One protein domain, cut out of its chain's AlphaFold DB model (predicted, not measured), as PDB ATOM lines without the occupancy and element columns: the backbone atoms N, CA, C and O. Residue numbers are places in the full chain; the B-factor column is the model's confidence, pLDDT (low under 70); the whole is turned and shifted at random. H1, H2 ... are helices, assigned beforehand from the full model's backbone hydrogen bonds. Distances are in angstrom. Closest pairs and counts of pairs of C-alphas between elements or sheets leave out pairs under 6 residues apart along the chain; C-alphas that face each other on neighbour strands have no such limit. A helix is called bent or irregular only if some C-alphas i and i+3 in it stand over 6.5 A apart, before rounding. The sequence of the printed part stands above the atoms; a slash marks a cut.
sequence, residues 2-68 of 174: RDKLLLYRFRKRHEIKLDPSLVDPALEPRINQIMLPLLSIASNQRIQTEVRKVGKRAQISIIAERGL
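What this domain is: This is residues 2 to 68 of the 174 residues of an uncharacterized protein of Bradyrhizobium stylosanthis (UniProt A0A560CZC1). A helical hairpin of H2 and the much longer H3 makes the core, and a long link that folds back alongside H2 ties it to a separate helix, H1, whose residues 2 to 11 stick out at one end. At the other end, residues 61 to 68, of which 61 to 67 belong to H3, stick out beyond the hairpin. The printed part has 67 residues with three named helices, in the order H1, H2, H3, and no named strand; its class is all helix. The whole is loose, with a radius of gyration of the C-alphas of 13.9 A, and elongated, spanning 43 by 27 by 20 A.

Where its parts are: H1 is residues 2 to 12, from C-alpha 2 at (173.378, 71.230, -30.780), and measures 15.8 A from first to last C-alpha. Residues 13 to 28 form a long stretch with no named element. H2 is residues 29 to 41, beginning at C-alpha 29 at (164.365, 97.383, -29.466), and measures 19.0 A. It is only just irregular: C-alphas 34 and 37 are 6.7 A apart, and its line is a rough one. H3 is residues 45 to 67, the longest helix with 23 residues and 32.7 A, and ends at C-alpha 67 at (150.081, 95.498, -17.577).

How they stand to each other: H1 is apart from H2 and apart from H3. H2 and H3 touch, with 8 pairs of C-alphas within 8 A; the closest C-alphas are those of Leu 39 and Gln 48, 5.5 A apart. Their lines stand at a shallow tilt of 18 degrees, opposite ways, and their centres are 11.4 A apart. The two form a helical hairpin. In H1 and H3 every pair of O i and N i+4 is within hydrogen-bond range. In H2 7 of 9 such pairs are.

The domain as a whole: The two C-alphas farthest apart are those of Arg 11 and Leu 68, 44.0 A, while the first and last printed C-alphas, of Arg 2 and Leu 68, are 36.2 A apart. Without the stretches that stand free, residues 2 to 11 and 61 to 68, the body has 49 residues, spans 34 by 21 by 15 A and has a radius of gyration of 10.6 A. The link from H1 to H2, 16 residues, is long, and its residues 13 to 28 have C-alphas 9 to 19 A from the mean of the C-alphas. The link from H2 to H3, 3 residues, is tight. The printed part has no cut. The mean pLDDT of the printed part is 86.9, and one printed residue, Arg 2, is under 70.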
ATOM      1  N   ARG A   2     172.443  70.116 -31.043       58.66
ATOM      2  CA  ARG A   2     173.378  71.230 -30.780       58.66
ATOM      3  C   ARG A   2     174.523  71.345 -31.806       58.66
ATOM      4  O   ARG A   2     174.773  72.436 -32.310       58.66
ATOM      5  N   ASP A   3     175.105  70.219 -32.212       75.19
ATOM      6  CA  ASP A   3     176.265  70.205 -33.123       75.19
ATOM      7  C   ASP A   3     175.909  70.600 -34.561       75.19
ATOM      8  O   ASP A   3     176.682  71.264 -35.248       75.19
ATOM      9  N   LYS A   4     174.689  70.274 -35.009       78.69
ATOM     10  CA  LYS A   4     174.204  70.631 -36.353       78.69
ATOM     11  C   LYS A   4     173.979  72.140 -36.497       78.69
ATOM     12  O   LYS A   4     174.262  72.707 -37.547       78.69
ATOM     13  N   LEU A   5     173.513  72.794 -35.431       80.12
ATOM     14  CA  LEU A   5     173.291  74.243 -35.384       80.12
ATOM     15  C   LEU A   5     174.613  75.019 -35.383       80.12
ATOM     16  O   LEU A   5     174.736  76.035 -36.067       80.12
ATOM     17  N   LEU A   6     175.615  74.519 -34.655       83.12
ATOM     18  CA  LEU A   6     176.952  75.104 -34.648       83.12
ATOM     19  C   LEU A   6     177.648  74.936 -36.009       83.12
ATOM     20  O   LEU A   6     178.167  75.908 -36.553       83.12
ATOM     21  N   LEU A   7     177.584  73.738 -36.602       87.69
ATOM     22  CA  LEU A   7     178.138  73.471 -37.933       87.69
ATOM     23  C   LEU A   7     177.495  74.355 -39.014       87.69
ATOM     24  O   LEU A   7     178.200  74.911 -39.855       87.69
ATOM     25  N   TYR A   8     176.170  74.526 -38.974       83.62
ATOM     26  CA  TYR A   8     175.459  75.442 -39.868       83.62
ATOM     27  C   TYR A   8     175.963  76.884 -39.724       83.62
ATOM     28  O   TYR A   8     176.267  77.528 -40.729       83.62
ATOM     29  N   ARG A   9     176.119  77.377 -38.485       80.75
ATOM     30  CA  ARG A   9     176.644  78.727 -38.220       80.75
ATOM     31  C   ARG A   9     178.039  78.924 -38.794       80.75
ATOM     32  O   ARG A   9     178.281  79.967 -39.386       80.75
ATOM     33  N   PHE A  10     178.935  77.946 -38.665       85.31
ATOM     34  CA  PHE A  10     180.269  78.051 -39.258       85.31
ATOM     35  C   PHE A  10     180.227  78.072 -40.784       85.31
ATOM     36  O   PHE A  10     180.873  78.923 -41.389       85.31
ATOM     37  N   ARG A  11     179.411  77.209 -41.403       84.56
ATOM     38  CA  ARG A  11     179.260  77.164 -42.866       84.56
ATOM     39  C   ARG A  11     178.683  78.454 -43.443       84.56
ATOM     40  O   ARG A  11     179.066  78.842 -44.534       84.56
ATOM     41  N   LYS A  12     177.775  79.115 -42.720       81.88
ATOM     42  CA  LYS A  12     177.069  80.315 -43.196       81.88
ATOM     43  C   LYS A  12     177.575  81.634 -42.607       81.88
ATOM     44  O   LYS A  12     177.023  82.686 -42.923       81.88
ATOM     45  N   ARG A  13     178.644  81.603 -41.801       78.62
ATOM     46  CA  ARG A  13     179.189  82.764 -41.067       78.62
ATOM     47  C   ARG A  13     179.507  83.965 -41.957       78.62
ATOM     48  O   ARG A  13     179.330  85.095 -41.520       78.62
ATOM     49  N   HIS A  14     180.012  83.718 -43.161       78.25
ATOM     50  CA  HIS A  14     180.441  84.772 -44.086       78.25
ATOM     51  C   HIS A  14     179.379  85.138 -45.129       78.25
ATOM     52  O   HIS A  14     179.517  86.151 -45.806       78.25
ATOM     53  N   GLU A  15     178.319  84.336 -45.239       81.38
ATOM     54  CA  GLU A  15     177.245  84.542 -46.210       81.38
ATOM     55  C   GLU A  15     176.096  85.372 -45.624       81.38
ATOM     56  O   GLU A  15     175.540  86.231 -46.304       81.38
ATOM     57  N   ILE A  16     175.741  85.140 -44.355       79.06
ATOM     58  CA  ILE A  16     174.614  85.821 -43.710       79.06
ATOM     59  C   ILE A  16     175.101  87.136 -43.105       79.06
ATOM     60  O   ILE A  16     175.837  87.148 -42.117       79.06
ATOM     61  N   LYS A  17     174.633  88.252 -43.665       83.62
ATOM     62  CA  LYS A  17     174.785  89.586 -43.078       83.62
ATOM     63  C   LYS A  17     173.459  90.019 -42.473       83.62
ATOM     64  O   LYS A  17     172.404  89.711 -43.017       83.62
ATOM     65  N   LEU A  18     173.521  90.722 -41.345       85.88
ATOM     66  CA  LEU A  18     172.337  91.385 -40.812       85.88
ATOM     67  C   LEU A  18     171.956  92.512 -41.763       85.88
ATOM     68  O   LEU A  18     172.815  93.322 -42.105       85.88
ATOM     69  N   ASP A  19     170.693  92.549 -42.164       88.62
ATOM     70  CA  ASP A  19     170.140  93.616 -42.987       88.62
ATOM     71  C   ASP A  19     169.383  94.611 -42.090       88.62
ATOM     72  O   ASP A  19     168.260  94.320 -41.667       88.62
ATOM     73  N   PRO A  20     169.967  95.786 -41.770       88.06
ATOM     74  CA  PRO A  20     169.350  96.762 -40.877       88.06
ATOM     75  C   PRO A  20     168.034  97.330 -41.416       88.06
ATOM     76  O   PRO A  20     167.231  97.829 -40.631       88.06
ATOM     77  N   SER A  21     167.786  97.237 -42.728       90.81
ATOM     78  CA  SER A  21     166.541  97.718 -43.337       90.81
ATOM     79  C   SER A  21     165.315  96.907 -42.899       90.81
ATOM     80  O   SER A  21     164.184  97.372 -43.018       90.81
ATOM     81  N   LEU A  22     165.524  95.712 -42.331       90.56
ATOM     82  CA  LEU A  22     164.451  94.831 -41.877       90.56
ATOM     83  C   LEU A  22     163.919  95.174 -40.478       90.56
ATOM     84  O   LEU A  22     162.929  94.563 -40.060       90.56
ATOM     85  N   VAL A  23     164.524  96.122 -39.759       91.56
ATOM     86  CA  VAL A  23     164.051  96.576 -38.440       91.56
ATOM     87  C   VAL A  23     162.622  97.122 -38.541       91.56
ATOM     88  O   VAL A  23     162.299  97.865 -39.461       91.56
ATOM     89  N   ASP A  24     161.752  96.747 -37.597       90.62
ATOM     90  CA  ASP A  24     160.386  97.278 -37.499       90.62
ATOM     91  C   ASP A  24     160.331  98.351 -36.396       90.62
ATOM     92  O   ASP A  24     160.443  97.998 -35.218       90.62
ATOM     93  N   PRO A  25     160.156  99.646 -36.722       88.94
ATOM     94  CA  PRO A  25     160.103 100.714 -35.721       88.94
ATOM     95  C   PRO A  25     158.952 100.579 -34.716       88.94
ATOM     96  O   PRO A  25     159.020 101.170 -33.642       88.94
ATOM     97  N   ALA A  26     157.908  99.808 -35.037       87.56
ATOM     98  CA  ALA A  26     156.787  99.568 -34.130       87.56
ATOM     99  C   ALA A  26     157.090  98.498 -33.060       87.56
ATOM    100  O   ALA A  26     156.300  98.300 -32.132       87.56
ATOM    101  N   LEU A  27     158.212  97.778 -33.180       89.12
ATOM    102  CA  LEU A  27     158.640  96.776 -32.205       89.12
ATOM    103  C   LEU A  27     159.642  97.356 -31.198       89.12
ATOM    104  O   LEU A  27     160.514  98.155 -31.539       89.12
ATOM    105  N   GLU A  28     159.573  96.881 -29.953       89.06
ATOM    106  CA  GLU A  28     160.544  97.203 -28.914       89.06
ATOM    107  C   GLU A  28     161.961  96.832 -29.387       89.06
ATOM    108  O   GLU A  28     162.157  95.771 -29.999       89.06
ATOM    109  N   PRO A  29     162.989  97.633 -29.039       90.19
ATOM    110  CA  PRO A  29     164.365  97.383 -29.466       90.19
ATOM    111  C   PRO A  29     164.844  95.961 -29.171       90.19
ATOM    112  O   PRO A  29     165.543  95.352 -29.980       90.19
ATOM    113  N   ARG A  30     164.426  95.389 -28.034       90.12
ATOM    114  CA  ARG A  30     164.803  94.025 -27.659       90.12
ATOM    115  C   ARG A  30     164.190  92.965 -28.577       90.12
ATOM    116  O   ARG A  30     164.876  92.001 -28.903       90.12
ATOM    117  N   ILE A  31     162.945  93.137 -29.018       92.12
ATOM    118  CA  ILE A  31     162.312  92.218 -29.973       92.12
ATOM    119  C   ILE A  31     163.007  92.325 -31.327       92.12
ATOM    120  O   ILE A  31     163.377  91.301 -31.899       92.12
ATOM    121  N   ASN A  32     163.288  93.546 -31.791       93.06
ATOM    122  CA  ASN A  32     164.055  93.765 -33.017       93.06
ATOM    123  C   ASN A  32     165.428  93.077 -32.975       93.06
ATOM    124  O   ASN A  32     165.788  92.393 -33.927       93.06
ATOM    125  N   GLN A  33     166.158  93.157 -31.858       91.12
ATOM    126  CA  GLN A  33     167.441  92.454 -31.695       91.12
ATOM    127  C   GLN A  33     167.332  90.933 -31.879       91.12
ATOM    128  O   GLN A  33     168.264  90.311 -32.382       91.12
ATOM    129  N   ILE A  34     166.219  90.326 -31.460       91.56
ATOM    130  CA  ILE A  34     166.001  88.876 -31.572       91.56
ATOM    131  C   ILE A  34     165.502  88.509 -32.977       91.56
ATOM    132  O   ILE A  34     165.905  87.482 -33.522       91.56
ATOM    133  N   MET A  35     164.635  89.334 -33.575       91.56
ATOM    134  CA  MET A  35     164.018  89.058 -34.878       91.56
ATOM    135  C   MET A  35     164.952  89.352 -36.054       91.56
ATOM    136  O   MET A  35     164.913  88.629 -37.046       91.56
ATOM    137  N   LEU A  36     165.807  90.372 -35.956       92.12
ATOM    138  CA  LEU A  36     166.656  90.832 -37.058       92.12
ATOM    139  C   LEU A  36     167.527  89.716 -37.673       92.12
ATOM    140  O   LEU A  36     167.530  89.595 -38.901       92.12
ATOM    141  N   PRO A  37     168.196  88.843 -36.890       89.50
ATOM    142  CA  PRO A  37     168.928  87.711 -37.457       89.50
ATOM    143  C   PRO A  37     168.027  86.726 -38.210       89.50
ATOM    144  O   PRO A  37     168.413  86.231 -39.262       89.50
ATOM    145  N   LEU A  38     166.820  86.454 -37.703       89.75
ATOM    146  CA  LEU A  38     165.873  85.534 -38.343       89.75
ATOM    147  C   LEU A  38     165.344  86.107 -39.660       89.75
ATOM    148  O   LEU A  38     165.266  85.394 -40.658       89.75
ATOM    149  N   LEU A  39     165.034  87.404 -39.667       91.19
ATOM    150  CA  LEU A  39     164.587  88.128 -40.854       91.19
ATOM    151  C   LEU A  39     165.684  88.191 -41.923       91.19
ATOM    152  O   LEU A  39     165.386  87.996 -43.095       91.19
ATOM    153  N   SER A  40     166.943  88.377 -41.516       89.44
ATOM    154  CA  SER A  40     168.090  88.445 -42.433       89.44
ATOM    155  C   SER A  40     168.434  87.090 -43.071       89.44
ATOM    156  O   SER A  40     169.018  87.040 -44.148       89.44
ATOM    157  N   ILE A  41     168.082  85.976 -42.417       88.44
ATOM    158  CA  ILE A  41     168.263  84.617 -42.959       88.44
ATOM    159  C   ILE A  41     167.105  84.228 -43.883       88.44
ATOM    160  O   ILE A  41     167.297  83.497 -44.857       88.44
ATOM    161  N   ALA A  42     165.891  84.685 -43.574       86.19
ATOM    162  CA  ALA A  42     164.697  84.362 -44.335       86.19
ATOM    163  C   ALA A  42     164.742  85.009 -45.728       86.19
ATOM    164  O   ALA A  42     164.553  86.211 -45.884       86.19
ATOM    165  N   SER A  43     164.951  84.187 -46.754       75.81
ATOM    166  CA  SER A  43     165.152  84.644 -48.135       75.81
ATOM    167  C   SER A  43     163.855  85.035 -48.856       75.81
ATOM    168  O   SER A  43     163.915  85.628 -49.925       75.81
ATOM    169  N   ASN A  44     162.680  84.683 -48.313       87.75
ATOM    170  CA  ASN A  44     161.388  84.982 -48.933       87.75
ATOM    171  C   ASN A  44     160.511  85.900 -48.059       87.75
ATOM    172  O   ASN A  44     160.490  85.819 -46.826       87.75
ATOM    173  N   GLN A  45     159.728  86.750 -48.724       88.38
ATOM    174  CA  GLN A  45     158.860  87.728 -48.064       88.38
ATOM    175  C   GLN A  45     157.780  87.072 -47.192       88.38
ATOM    176  O   GLN A  45     157.368  87.627 -46.172       88.38
ATOM    177  N   ARG A  46     157.320  85.870 -47.566       91.75
ATOM    178  CA  ARG A  46     156.296  85.129 -46.814       91.75
ATOM    179  C   ARG A  46     156.800  84.737 -45.423       91.75
ATOM    180  O   ARG A  46     156.141  85.047 -44.437       91.75
ATOM    181  N   ILE A  47     157.985  84.133 -45.325       90.19
ATOM    182  CA  ILE A  47     158.597  83.749 -44.044       90.19
ATOM    183  C   ILE A  47     158.928  84.996 -43.232       90.19
ATOM    184  O   ILE A  47     158.627  85.025 -42.042       90.19
ATOM    185  N   GLN A  48     159.469  86.049 -43.852       91.56
ATOM    186  CA  GLN A  48     159.708  87.310 -43.142       91.56
ATOM    187  C   GLN A  48     158.415  87.875 -42.537       91.56
ATOM    188  O   GLN A  48     158.412  88.335 -41.396       91.56
ATOM    189  N   THR A  49     157.299  87.785 -43.261       92.19
ATOM    190  CA  THR A  49     155.985  88.214 -42.766       92.19
ATOM    191  C   THR A  49     155.534  87.376 -41.567       92.19
ATOM    192  O   THR A  49     155.100  87.937 -40.563       92.19
ATOM    193  N   GLU A  50     155.680  86.050 -41.619       92.44
ATOM    194  CA  GLU A  50     155.337  85.175 -40.490       92.44
ATOM    195  C   GLU A  50     156.230  85.420 -39.264       92.44
ATOM    196  O   GLU A  50     155.730  85.504 -38.142       92.44
ATOM    197  N   VAL A  51     157.534  85.642 -39.463       91.38
ATOM    198  CA  VAL A  51     158.461  86.021 -38.383       91.38
ATOM    199  C   VAL A  51     158.036  87.348 -37.749       91.38
ATOM    200  O   VAL A  51     157.958  87.444 -36.522       91.38
ATOM    201  N   ARG A  52     157.665  88.357 -38.552       93.00
ATOM    202  CA  ARG A  52     157.135  89.631 -38.034       93.00
ATOM    203  C   ARG A  52     155.842  89.431 -37.241       93.00
ATOM    204  O   ARG A  52     155.698  90.023 -36.173       93.00
ATOM    205  N   LYS A  53     154.917  88.584 -37.708       93.19
ATOM    206  CA  LYS A  53     153.683  88.252 -36.968       93.19
ATOM    207  C   LYS A  53     153.984  87.602 -35.619       93.19
ATOM    208  O   LYS A  53     153.327  87.918 -34.630       93.19
ATOM    209  N   VAL A  54     154.966  86.701 -35.555       92.75
ATOM    210  CA  VAL A  54     155.419  86.106 -34.286       92.75
ATOM    211  C   VAL A  54     155.990  87.182 -33.361       92.75
ATOM    212  O   VAL A  54     155.569  87.255 -32.211       92.75
ATOM    213  N   GLY A  55     156.869  88.056 -33.863       92.25
ATOM    214  CA  GLY A  55     157.438  89.160 -33.082       92.25
ATOM    215  C   GLY A  55     156.371  90.098 -32.508       92.25
ATOM    216  O   GLY A  55     156.407  90.417 -31.321       92.25
ATOM    217  N   LYS A  56     155.367  90.466 -33.314       93.44
ATOM    218  CA  LYS A  56     154.230  91.294 -32.876       93.44
ATOM    219  C   LYS A  56     153.397  90.608 -31.792       93.44
ATOM    220  O   LYS A  56     153.098  91.230 -30.780       93.44
ATOM    221  N   ARG A  57     153.067  89.321 -31.958       92.12
ATOM    222  CA  ARG A  57     152.341  88.548 -30.932       92.12
ATOM    223  C   ARG A  57     153.127  88.440 -29.627       92.12
ATOM    224  O   ARG A  57     152.552  88.638 -28.563       92.12
ATOM    225  N   ALA A  58     154.431  88.179 -29.710       89.62
ATOM    226  CA  ALA A  58     155.299  88.124 -28.539       89.62
ATOM    227  C   ALA A  58     155.329  89.469 -27.798       89.62
ATOM    228  O   ALA A  58     155.206  89.496 -26.578       89.62
ATOM    229  N   GLN A  59     155.422  90.587 -28.526       90.94
ATOM    230  CA  GLN A  59     155.352  91.919 -27.928       90.94
ATOM    231  C   GLN A  59     154.015  92.178 -27.229       90.94
ATOM    232  O   GLN A  59     154.021  92.653 -26.099       90.94
ATOM    233  N   ILE A  60     152.887  91.843 -27.862       88.25
ATOM    234  CA  ILE A  60     151.559  92.002 -27.252       88.25
ATOM    235  C   ILE A  60     151.464  91.199 -25.947       88.25
ATOM    236  O   ILE A  60     151.018  91.744 -24.945       88.25
ATOM    237  N   SER A  61     151.944  89.949 -25.933       87.06
ATOM    238  CA  SER A  61     151.983  89.120 -24.716       87.06
ATOM    239  C   SER A  61     152.816  89.769 -23.612       87.06
ATOM    240  O   SER A  61     152.359  89.888 -22.482       87.06
ATOM    241  N   ILE A  62     154.015  90.256 -23.949       86.31
ATOM    242  CA  ILE A  62     154.908  90.922 -22.991       86.31
ATOM    243  C   ILE A  62     154.267  92.193 -22.426       86.31
ATOM    244  O   ILE A  62     154.392  92.468 -21.236       86.31
ATOM    245  N   ILE A  63     153.609  92.988 -23.271       86.38
ATOM    246  CA  ILE A  63     152.908  94.199 -22.838       86.38
ATOM    247  C   ILE A  63     151.749  93.825 -21.906       86.38
ATOM    248  O   ILE A  63     151.630  94.425 -20.845       86.38
ATOM    249  N   ALA A  64     150.957  92.808 -22.252       80.69
ATOM    250  CA  ALA A  64     149.856  92.334 -21.415       80.69
ATOM    251  C   ALA A  64     150.347  91.841 -20.043       80.69
ATOM    252  O   ALA A  64     149.815  92.258 -19.021       80.69
ATOM    253  N   GLU A  65     151.409  91.031 -20.003       83.75
ATOM    254  CA  GLU A  65     152.027  90.568 -18.753       83.75
ATOM    255  C   GLU A  65     152.533  91.731 -17.896       83.75
ATOM    256  O   GLU A  65     152.343  91.739 -16.682       83.75
ATOM    257  N   ARG A  66     153.153  92.742 -18.520       84.25
ATOM    258  CA  ARG A  66     153.595  93.950 -17.810       84.25
ATOM    259  C   ARG A  66     152.421  94.772 -17.286       84.25
ATOM    260  O   ARG A  66     152.552  95.341 -16.209       84.25
ATOM    261  N   GLY A  67     151.304  94.818 -18.006       78.56
ATOM    262  CA  GLY A  67     150.081  95.498 -17.577       78.56
ATOM    263  C   GLY A  67     149.474  94.912 -16.300       78.56
ATOM    264  O   GLY A  67     148.813  95.629 -15.559       78.56
ATOM    265  N   LEU A  68     149.758  93.641 -15.995       80.69
ATOM    266  CA  LEU A  68     149.347  92.978 -14.750       80.69
ATOM    267  C   LEU A  68     150.282  93.272 -13.568       80.69
ATOM    268  O   LEU A  68     150.023  92.838 -12.447       80.69
TER     269      LEU A  68